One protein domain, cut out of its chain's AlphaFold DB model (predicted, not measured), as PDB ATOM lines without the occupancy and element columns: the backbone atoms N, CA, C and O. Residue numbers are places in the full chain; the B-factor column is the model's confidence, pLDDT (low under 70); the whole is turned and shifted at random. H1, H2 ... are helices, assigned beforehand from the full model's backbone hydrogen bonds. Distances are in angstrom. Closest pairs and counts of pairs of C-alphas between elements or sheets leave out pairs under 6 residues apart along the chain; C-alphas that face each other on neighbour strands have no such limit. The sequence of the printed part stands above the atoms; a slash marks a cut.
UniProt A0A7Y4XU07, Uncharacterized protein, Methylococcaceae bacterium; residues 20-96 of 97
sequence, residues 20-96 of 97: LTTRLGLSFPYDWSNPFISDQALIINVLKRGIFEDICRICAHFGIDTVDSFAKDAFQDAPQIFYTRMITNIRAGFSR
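What this domain is: This is residues 20 to 96 of the 97 residues of an uncharacterized protein of Methylococcaceae bacterium (UniProt A0A7Y4XU07). Two helical hairpins, H2 with H3 and H4 with H5, stack crosswise, with H1 and a long link beyond H2 and H3. The printed part has 77 residues with five named helices, H1 to H5 in order, no named strand: all helix. It is compact, radius of gyration of the C-alphas 11.9 A, spans 32 by 31 by 17 A.

Where its parts are: H1, residues 20 to 24, begins at C-alpha 20 (4.394, 45.593, 82.495). H2 is residues 39 to 49, H3 52 to 62, H4 64 to 74. H5, residues 81 to 94, is 20.2 A long, ending at C-alpha 94 (-5.765, 49.909, 102.029).

How they stand to each other: H1 only just touches H3, with 3 C-alpha pairs within 8 A. Hairpins H2-H3 and H4-H5 run opposite ways at shallow tilts of 15 and 7 degrees. H2 touches H4, about perpendicular at 74 degrees, closest C-alphas Ile 43 and Val 67, 6.8 A. In each helix every O i to N i+4 pair is within hydrogen-bond range.

The domain as a whole: The printed part has no cut; H1 to H2 is a long link; residues 78 to 82 are under pLDDT 70.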
ATOM      1  N   LEU A  20       4.805  45.552  81.090       79.56
ATOM      2  CA  LEU A  20       4.394  45.593  82.495       79.56
ATOM      3  C   LEU A  20       3.558  46.844  82.760       79.56
ATOM      4  O   LEU A  20       2.526  46.755  83.420       79.56
ATOM      5  N   THR A  21       3.923  47.963  82.137       82.94
ATOM      6  CA  THR A  21       3.136  49.195  82.133       82.94
ATOM      7  C   THR A  21       1.687  48.961  81.711       82.94
ATOM      8  O   THR A  21       0.760  49.283  82.451       82.94
ATOM      9  N   THR A  22       1.466  48.379  80.530       86.31
ATOM     10  CA  THR A  22       0.120  48.128  80.000       86.31
ATOM     11  C   THR A  22      -0.628  47.101  80.841       86.31
ATOM     12  O   THR A  22      -1.842  47.200  81.004       86.31
ATOM     13  N   ARG A  23       0.073  46.096  81.378       88.50
ATOM     14  CA  ARG A  23      -0.529  45.057  82.223       88.50
ATOM     15  C   ARG A  23      -1.011  45.612  83.566       88.50
ATOM     16  O   ARG A  23      -2.065  45.199  84.029       88.50
ATOM     17  N   LEU A  24      -0.256  46.534  84.157       91.81
ATOM     18  CA  LEU A  24      -0.603  47.219  85.404       91.81
ATOM     19  C   LEU A  24      -1.539  48.416  85.187       91.81
ATOM     20  O   LEU A  24      -1.992  49.017  86.157       91.81
ATOM     21  N   GLY A  25      -1.829  48.762  83.930       92.31
ATOM     22  CA  GLY A  25      -2.663  49.903  83.575       92.31
ATOM     23  C   GLY A  25      -2.023  51.246  83.910       92.31
ATOM     24  O   GLY A  25      -2.758  52.190  84.157       92.31
ATOM     25  N   LEU A  26      -0.689  51.340  83.955       94.44
ATOM     26  CA  LEU A  26       0.002  52.583  84.305       94.44
ATOM     27  C   LEU A  26      -0.276  53.678  83.268       94.44
ATOM     28  O   LEU A  26      -0.350  53.414  82.067       94.44
ATOM     29  N   SER A  27      -0.405  54.916  83.741       94.19
ATOM     30  CA  SER A  27      -0.742  56.081  82.920       94.19
ATOM     31  C   SER A  27       0.423  56.551  82.044       94.19
ATOM     32  O   SER A  27       0.206  57.119  80.973       94.19
ATOM     33  N   PHE A  28       1.662  56.300  82.479       93.00
ATOM     34  CA  PHE A  28       2.876  56.688  81.763       93.00
ATOM     35  C   PHE A  28       3.614  55.464  81.188       93.00
ATOM     36  O   PHE A  28       3.723  54.456  81.877       93.00
ATOM     37  N   PRO A  29       4.177  55.523  79.963       91.44
ATOM     38  CA  PRO A  29       4.834  54.382  79.323       91.44
ATOM     39  C   PRO A  29       6.276  54.159  79.813       91.44
ATOM     40  O   PRO A  29       7.246  54.477  79.123       91.44
ATOM     41  N   TYR A  30       6.427  53.608  81.020       92.06
ATOM     42  CA  TYR A  30       7.723  53.435  81.695       92.06
ATOM     43  C   TYR A  30       8.684  52.443  81.019       92.06
ATOM     44  O   TYR A  30       9.891  52.525  81.241       92.06
ATOM     45  N   ASP A  31       8.173  51.525  80.202       89.56
ATOM     46  CA  ASP A  31       8.913  50.451  79.528       89.56
ATOM     47  C   ASP A  31       8.987  50.625  77.999       89.56
ATOM     48  O   ASP A  31       9.450  49.721  77.307       89.56
ATOM     49  N   TRP A  32       8.602  51.793  77.451       84.69
ATOM     50  CA  TRP A  32       8.661  52.045  75.998       84.69
ATOM     51  C   TRP A  32      10.079  51.836  75.452       84.69
ATOM     52  O   TRP A  32      10.275  51.114  74.478       84.69
ATOM     53  N   SER A  33      11.091  52.433  76.086       82.81
ATOM     54  CA  SER A  33      12.481  52.329  75.622       82.81
ATOM     55  C   SER A  33      13.123  50.968  75.898       82.81
ATOM     56  O   SER A  33      14.101  50.616  75.243       82.81
ATOM     57  N   ASN A  34      12.599  50.207  76.861       85.00
ATOM     58  CA  ASN A  34      13.098  48.886  77.215       85.00
ATOM     59  C   ASN A  34      11.957  48.020  77.786       85.00
ATOM     60  O   ASN A  34      11.679  48.090  78.979       85.00
ATOM     61  N   PRO A  35      11.346  47.137  76.982       84.12
ATOM     62  CA  PRO A  35      10.296  46.219  77.438       84.12
ATOM     63  C   PRO A  35      10.735  45.223  78.523       84.12
ATOM     64  O   PRO A  35       9.903  44.518  79.091       84.12
ATOM     65  N   PHE A  36      12.043  45.119  78.780       85.12
ATOM     66  CA  PHE A  36      12.652  44.187  79.726       85.12
ATOM     67  C   PHE A  36      13.188  44.887  80.979       85.12
ATOM     68  O   PHE A  36      14.124  44.377  81.599       85.12
ATOM     69  N   ILE A  37      12.649  46.058  81.354       89.62
ATOM     70  CA  ILE A  37      13.033  46.667  82.633       89.62
ATOM     71  C   ILE A  37      12.696  45.719  83.785       89.62
ATOM     72  O   ILE A  37      11.665  45.047  83.772       89.62
ATOM     73  N   SER A  38      13.570  45.668  84.786       91.44
ATOM     74  CA  SER A  38      13.291  44.913  86.004       91.44
ATOM     75  C   SER A  38      12.171  45.574  86.807       91.44
ATOM     76  O   SER A  38      11.982  46.790  86.735       91.44
ATOM     77  N   ASP A  39      11.482  44.793  87.640       92.19
ATOM     78  CA  ASP A  39      10.448  45.308  88.545       92.19
ATOM     79  C   ASP A  39      10.990  46.427  89.444       92.19
ATOM     80  O   ASP A  39      10.358  47.468  89.598       92.19
ATOM     81  N   GLN A  40      12.213  46.268  89.964       93.12
ATOM     82  CA  GLN A  40      12.888  47.308  90.742       93.12
ATOM     83  C   GLN A  40      13.072  48.599  89.926       93.12
ATOM     84  O   GLN A  40      12.767  49.686  90.415       93.12
ATOM     85  N   ALA A  41      13.536  48.500  88.675       92.75
ATOM     86  CA  ALA A  41      13.710  49.668  87.814       92.75
ATOM     87  C   ALA A  41      12.364  50.331  87.470       92.75
ATOM     88  O   ALA A  41      12.274  51.560  87.476       92.75
ATOM     89  N   LEU A  42      11.315  49.538  87.225       94.19
ATOM     90  CA  LEU A  42       9.953  50.032  87.011       94.19
ATOM     91  C   LEU A  42       9.460  50.818  88.226       94.19
ATOM     92  O   LEU A  42       9.051  51.968  88.080       94.19
ATOM     93  N   ILE A  43       9.546  50.222  89.416       94.44
ATOM     94  CA  ILE A  43       9.106  50.833  90.675       94.44
ATOM     95  C   ILE A  43       9.836  52.157  90.904       94.44
ATOM     96  O   ILE A  43       9.194  53.179  91.144       94.44
ATOM     97  N   ILE A  44      11.162  52.182  90.749       92.50
ATOM     98  CA  ILE A  44      11.955  53.408  90.911       92.50
ATOM     99  C   ILE A  44      11.534  54.477  89.893       92.50
ATOM    100  O   ILE A  44      11.397  55.645  90.257       92.50
ATOM    101  N   ASN A  45      11.299  54.108  88.631       93.25
ATOM    102  CA  ASN A  45      10.863  55.055  87.604       93.25
ATOM    103  C   ASN A  45       9.467  55.631  87.892       93.25
ATOM    104  O   ASN A  45       9.253  56.833  87.705       93.25
ATOM    105  N   VAL A  46       8.540  54.807  88.386       93.88
ATOM    106  CA  VAL A  46       7.203  55.240  88.821       93.88
ATOM    107  C   VAL A  46       7.308  56.211  89.996       93.88
ATOM    108  O   VAL A  46       6.749  57.307  89.937       93.88
ATOM    109  N   LEU A  47       8.093  55.865  91.020       91.94
ATOM    110  CA  LEU A  47       8.303  56.710  92.196       91.94
ATOM    111  C   LEU A  47       8.961  58.049  91.838       91.94
ATOM    112  O   LEU A  47       8.509  59.093  92.303       91.94
ATOM    113  N   LYS A  48       9.978  58.045  90.963       90.00
ATOM    114  CA  LYS A  48      10.633  59.269  90.460       90.00
ATOM    115  C   LYS A  48       9.665  60.178  89.714       90.00
ATOM    116  O   LYS A  48       9.796  61.397  89.772       90.00
ATOM    117  N   ARG A  49       8.716  59.589  88.984       91.06
ATOM    118  CA  ARG A  49       7.704  60.339  88.237       91.06
ATOM    119  C   ARG A  49       6.646  60.954  89.156       91.06
ATOM    120  O   ARG A  49       6.134  62.018  88.826       91.06
ATOM    121  N   GLY A  50       6.321  60.306  90.274       89.25
ATOM    122  CA  GLY A  50       5.448  60.873  91.305       89.25
ATOM    123  C   GLY A  50       3.957  60.919  90.951       89.25
ATOM    124  O   GLY A  50       3.215  61.682  91.566       89.25
ATOM    125  N   ILE A  51       3.493  60.135  89.970       91.94
ATOM    126  CA  ILE A  51       2.060  60.047  89.642       91.94
ATOM    127  C   ILE A  51       1.380  59.151  90.676       91.94
ATOM    128  O   ILE A  51       1.626  57.948  90.717       91.94
ATOM    129  N   PHE A  52       0.511  59.738  91.502       91.44
ATOM    130  CA  PHE A  52      -0.128  59.039  92.620       91.44
ATOM    131  C   PHE A  52      -0.879  57.772  92.191       91.44
ATOM    132  O   PHE A  52      -0.712  56.727  92.808       91.44
ATOM    133  N   GLU A  53      -1.659  57.843  91.110       94.19
ATOM    134  CA  GLU A  53      -2.420  56.695  90.603       94.19
ATOM    135  C   GLU A  53      -1.511  55.516  90.222       94.19
ATOM    136  O   GLU A  53      -1.782  54.369  90.579       94.19
ATOM    137  N   ASP A  54      -0.396  55.796  89.551       95.50
ATOM    138  CA  ASP A  54       0.564  54.766  89.154       95.50
ATOM    139  C   ASP A  54       1.287  54.182  90.367       95.50
ATOM    140  O   ASP A  54       1.508  52.972  90.417       95.50
ATOM    141  N   ILE A  55       1.565  55.005  91.385       94.31
ATOM    142  CA  ILE A  55       2.096  54.541  92.672       94.31
ATOM    143  C   ILE A  55       1.092  53.597  93.354       94.31
ATOM    144  O   ILE A  55       1.480  52.524  93.810       94.31
ATOM    145  N   CYS A  56      -0.201  53.931  93.374       94.31
ATOM    146  CA  CYS A  56      -1.237  53.038  93.904       94.31
ATOM    147  C   CYS A  56      -1.267  51.693  93.164       94.31
ATOM    148  O   CYS A  56      -1.333  50.645  93.807       94.31
ATOM    149  N   ARG A  57      -1.167  51.704  91.829       95.62
ATOM    150  CA  ARG A  57      -1.167  50.486  91.001       95.62
ATOM    151  C   ARG A  57       0.039  49.591  91.278       95.62
ATOM    152  O   ARG A  57      -0.130  48.384  91.437       95.62
ATOM    153  N   ILE A  58       1.245  50.157  91.385       95.50
ATOM    154  CA  ILE A  58       2.428  49.353  91.731       95.50
ATOM    155  C   ILE A  58       2.369  48.845  93.176       95.50
ATOM    156  O   ILE A  58       2.764  47.710  93.416       95.50
ATOM    157  N   CYS A  59       1.813  49.615  94.118       94.94
ATOM    158  CA  CYS A  59       1.593  49.161  95.493       94.94
ATOM    159  C   CYS A  59       0.596  47.996  95.555       94.94
ATOM    160  O   CYS A  59       0.832  47.038  96.287       94.94
ATOM    161  N   ALA A  60      -0.481  48.044  94.765       93.44
ATOM    162  CA  ALA A  60      -1.454  46.956  94.666       93.44
ATOM    163  C   ALA A  60      -0.852  45.678  94.054       93.44
ATOM    164  O   ALA A  60      -1.266  44.577  94.401       93.44
ATOM    165  N   HIS A  61       0.119  45.815  93.144       94.75
ATOM    166  CA  HIS A  61       0.729  44.675  92.460       94.75
ATOM    167  C   HIS A  61       1.912  44.054  93.210       94.75
ATOM    168  O   HIS A  61       1.974  42.836  93.354       94.75
ATOM    169  N   PHE A  62       2.865  44.879  93.650       94.75
ATOM    170  CA  PHE A  62       4.117  44.432  94.267       94.75
ATOM    171  C   PHE A  62       4.060  44.407  95.796       94.75
ATOM    172  O   PHE A  62       4.943  43.838  96.429       94.75
ATOM    173  N   GLY A  63       3.033  45.012  96.391       94.62
ATOM    174  CA  GLY A  63       2.922  45.193  97.830       94.62
ATOM    175  C   GLY A  63       3.582  46.488  98.304       94.62
ATOM    176  O   GLY A  63       4.630  46.915  97.813       94.62
ATOM    177  N   ILE A  64       2.954  47.116  99.298       94.31
ATOM    178  CA  ILE A  64       3.394  48.409  99.830       94.31
ATOM    179  C   ILE A  64       4.799  48.313 100.435       94.31
ATOM    180  O   ILE A  64       5.606  49.215 100.232       94.31
ATOM    181  N   ASP A  65       5.115  47.229 101.146       93.94
ATOM    182  CA  ASP A  65       6.402  47.093 101.838       93.94
ATOM    183  C   ASP A  65       7.577  46.937 100.867       93.94
ATOM    184  O   ASP A  65       8.644  47.507 101.094       93.94
ATOM    185  N   THR A  66       7.372  46.246  99.742       94.81
ATOM    186  CA  THR A  66       8.365  46.151  98.663       94.81
ATOM    187  C   THR A  66       8.606  47.512  98.016       94.81
ATOM    188  O   THR A  66       9.754  47.910  97.817       94.81
ATOM    189  N   VAL A  67       7.537  48.261  97.730       94.06
ATOM    190  CA  VAL A  67       7.653  49.614  97.164       94.06
ATOM    191  C   VAL A  67       8.340  50.571  98.147       94.06
ATOM    192  O   VAL A  67       9.199  51.346  97.733       94.06
ATOM    193  N   ASP A  68       8.020  50.491  99.441       92.56
ATOM    194  CA  ASP A  68       8.627  51.300 100.509       92.56
ATOM    195  C   ASP A  68      10.123  50.995 100.688       92.56
ATOM    196  O   ASP A  68      10.930  51.915 100.817       92.56
ATOM    197  N   SER A  69      10.518  49.720 100.627       92.94
ATOM    198  CA  SER A  69      11.930  49.306 100.629       92.94
ATOM    199  C   SER A  69      12.699  49.931  99.463       92.94
ATOM    200  O   SER A  69      13.723  50.577  99.681       92.94
ATOM    201  N   PHE A  70      12.192  49.807  98.234       92.19
ATOM    202  CA  PHE A  70      12.870  50.375  97.069       92.19
ATOM    203  C   PHE A  70      12.872  51.901  97.067       92.19
ATOM    204  O   PHE A  70      13.833  52.501  96.588       92.19
ATOM    205  N   ALA A  71      11.839  52.544  97.615       88.81
ATOM    206  CA  ALA A  71      11.827  53.990  97.795       88.81
ATOM    207  C   ALA A  71      12.943  54.433  98.752       88.81
ATOM    208  O   ALA A  71      13.733  55.315  98.412       88.81
ATOM    209  N   LYS A  72      13.056  53.783  99.915       88.19
ATOM    210  CA  LYS A  72      14.102  54.087 100.899       88.19
ATOM    211  C   LYS A  72      15.496  53.944 100.306       88.19
ATOM    212  O   LYS A  72      16.309  54.834 100.520       88.19
ATOM    213  N   ASP A  73      15.743  52.893  99.525       87.94
ATOM    214  CA  ASP A  73      17.044  52.651  98.892       87.94
ATOM    215  C   ASP A  73      17.342  53.617  97.737       87.94
ATOM    216  O   ASP A  73      18.463  54.101  97.601       87.94
ATOM    217  N   ALA A  74      16.352  53.936  96.901       85.56
ATOM    218  CA  ALA A  74      16.560  54.777  95.721       85.56
ATOM    219  C   ALA A  74      16.670  56.277  96.035       85.56
ATOM    220  O   ALA A  74      17.158  57.045  95.203       85.56
ATOM    221  N   PHE A  75      16.191  56.703  97.204       83.81
ATOM    222  CA  PHE A  75      16.082  58.109  97.591       83.81
ATOM    223  C   PHE A  75      16.737  58.395  98.952       83.81
ATOM    224  O   PHE A  75      16.288  59.300  99.657       83.81
ATOM    225  N   GLN A  76      17.780  57.641  99.319       79.12
ATOM    226  CA  GLN A  76      18.512  57.810 100.586       79.12
ATOM    227  C   GLN A  76      18.982  59.260 100.800       79.12
ATOM    228  O   GLN A  76      18.848  59.784 101.903       79.12
ATOM    229  N   ASP A  77      19.421  59.927  99.728       74.50
ATOM    230  CA  ASP A  77      19.964  61.293  99.763       74.50
ATOM    231  C   ASP A  77      18.938  62.394  99.432       74.50
ATOM    232  O   ASP A  77      19.273  63.580  99.396       74.50
ATOM    233  N   ALA A  78      17.681  62.034  99.153       68.38
ATOM    234  CA  ALA A  78      16.646  62.990  98.766       68.38
ATOM    235  C   ALA A  78      15.705  63.307  99.941       68.38
ATOM    236  O   ALA A  78      15.484  62.456 100.805       68.38
ATOM    237  N   PRO A  79      15.068  64.496  99.969       64.44
ATOM    238  CA  PRO A  79      14.014  64.786 100.933       64.44
ATOM    239  C   PRO A  79      12.878  63.759 100.808       64.44
ATOM    240  O   PRO A  79      12.035  63.844  99.915       64.44
ATOM    241  N   GLN A  80      12.839  62.784 101.726       65.25
ATOM    242  CA  GLN A  80      11.910  61.646 101.669       65.25
ATOM    243  C   GLN A  80      10.427  62.038 101.808       65.25
ATOM    244  O   GLN A  80       9.520  61.236 101.595       65.25
ATOM    245  N   ILE A  81      10.169  63.294 102.173       66.12
ATOM    246  CA  ILE A  81       8.869  63.810 102.612       66.12
ATOM    247  C   ILE A  81       7.752  63.514 101.600       66.12
ATOM    248  O   ILE A  81       6.636  63.184 102.005       66.12
ATOM    249  N   PHE A  82       8.033  63.597 100.295       69.44
ATOM    250  CA  PHE A  82       6.999  63.451  99.269       69.44
ATOM    251  C   PHE A  82       6.489  62.013  99.119       69.44
ATOM    252  O   PHE A  82       5.275  61.797  99.142       69.44
ATOM    253  N   TYR A  83       7.373  61.018  99.010       75.12
ATOM    254  CA  TYR A  83       6.932  59.628  98.854       75.12
ATOM    255  C   TYR A  83       6.512  58.998 100.180       75.12
ATOM    256  O   TYR A  83       5.539  58.252 100.194       75.12
ATOM    257  N   THR A  84       7.137  59.361 101.306       81.50
ATOM    258  CA  THR A  84       6.733  58.861 102.629       81.50
ATOM    259  C   THR A  84       5.286  59.229 102.938       81.50
ATOM    260  O   THR A  84       4.513  58.390 103.411       81.50
ATOM    261  N   ARG A  85       4.865  60.459 102.609       83.75
ATOM    262  CA  ARG A  85       3.469  60.878 102.782       83.75
ATOM    263  C   ARG A  85       2.525  60.133 101.838       83.75
ATOM    264  O   ARG A  85       1.449  59.729 102.272       83.75
ATOM    265  N   MET A  86       2.921  59.909 100.583       85.31
ATOM    266  CA  MET A  86       2.126  59.112  99.642       85.31
ATOM    267  C   MET A  86       1.952  57.668 100.120       85.31
ATOM    268  O   MET A  86       0.820  57.205 100.206       85.31
ATOM    269  N   ILE A  87       3.032  56.988 100.511       87.88
ATOM    270  CA  ILE A  87       2.984  55.619 101.048       87.88
ATOM    271  C   ILE A  87       2.109  55.559 102.303       87.88
ATOM    272  O   ILE A  87       1.283  54.658 102.432       87.88
ATOM    273  N   THR A  88       2.224  56.543 103.199       89.12
ATOM    274  CA  THR A  88       1.369  56.638 104.395       89.12
ATOM    275  C   THR A  88      -0.113  56.745 104.031       89.12
ATOM    276  O   THR A  88      -0.936  56.013 104.582       89.12
ATOM    277  N   ASN A  89      -0.462  57.610 103.073       89.00
ATOM    278  CA  ASN A  89      -1.842  57.760 102.605       89.00
ATOM    279  C   ASN A  89      -2.368  56.474 101.953       89.00
ATOM    280  O   ASN A  89      -3.510  56.092 102.192       89.00
ATOM    281  N   ILE A  90      -1.532  55.800 101.158       89.06
ATOM    282  CA  ILE A  90      -1.880  54.534 100.507       89.06
ATOM    283  C   ILE A  90      -2.140  53.457 101.565       89.06
ATOM    284  O   ILE A  90      -3.201  52.843 101.530       89.06
ATOM    285  N   ARG A  91      -1.255  53.284 102.560       90.94
ATOM    286  CA  ARG A  91      -1.484  52.351 103.683       90.94
ATOM    287  C   ARG A  91      -2.820  52.620 104.371       90.94
ATOM    288  O   ARG A  91      -3.613  51.701 104.541       90.94
ATOM    289  N   ALA A  92      -3.094  53.877 104.712       90.12
ATOM    290  CA  ALA A  92      -4.338  54.258 105.374       90.12
ATOM    291  C   ALA A  92      -5.594  53.994 104.521       90.12
ATOM    292  O   ALA A  92      -6.662  53.766 105.085       90.12
ATOM    293  N   GLY A  93      -5.477  54.050 103.191       85.56
ATOM    294  CA  GLY A  93      -6.542  53.668 102.264       85.56
ATOM    295  C   GLY A  93      -6.771  52.157 102.235       85.56
ATOM    296  O   GLY A  93      -7.897  51.716 102.415       85.56
ATOM    297  N   PHE A  94      -5.699  51.374 102.098       82.62
ATOM    298  CA  PHE A  94      -5.765  49.909 102.029       82.62
ATOM    299  C   PHE A  94      -6.237  49.264 103.340       82.62
ATOM    300  O   PHE A  94      -6.808  48.186 103.316       82.62
ATOM    301  N   SER A  95      -6.030  49.909 104.494       82.00
ATOM    302  CA  SER A  95      -6.528  49.419 105.791       82.00
ATOM    303  C   SER A  95      -8.030  49.645 106.028       82.00
ATOM    304  O   SER A  95      -8.519  49.312 107.106       82.00
ATOM    305  N   ARG A  96      -8.746  50.286 105.094       76.31
ATOM    306  CA  ARG A  96     -10.190  50.573 105.204       76.31
ATOM    307  C   ARG A  96     -11.069  49.613 104.396       76.31
ATOM    308  O   ARG A  96     -12.288  49.742 104.478       76.31
TER     309      ARG A  96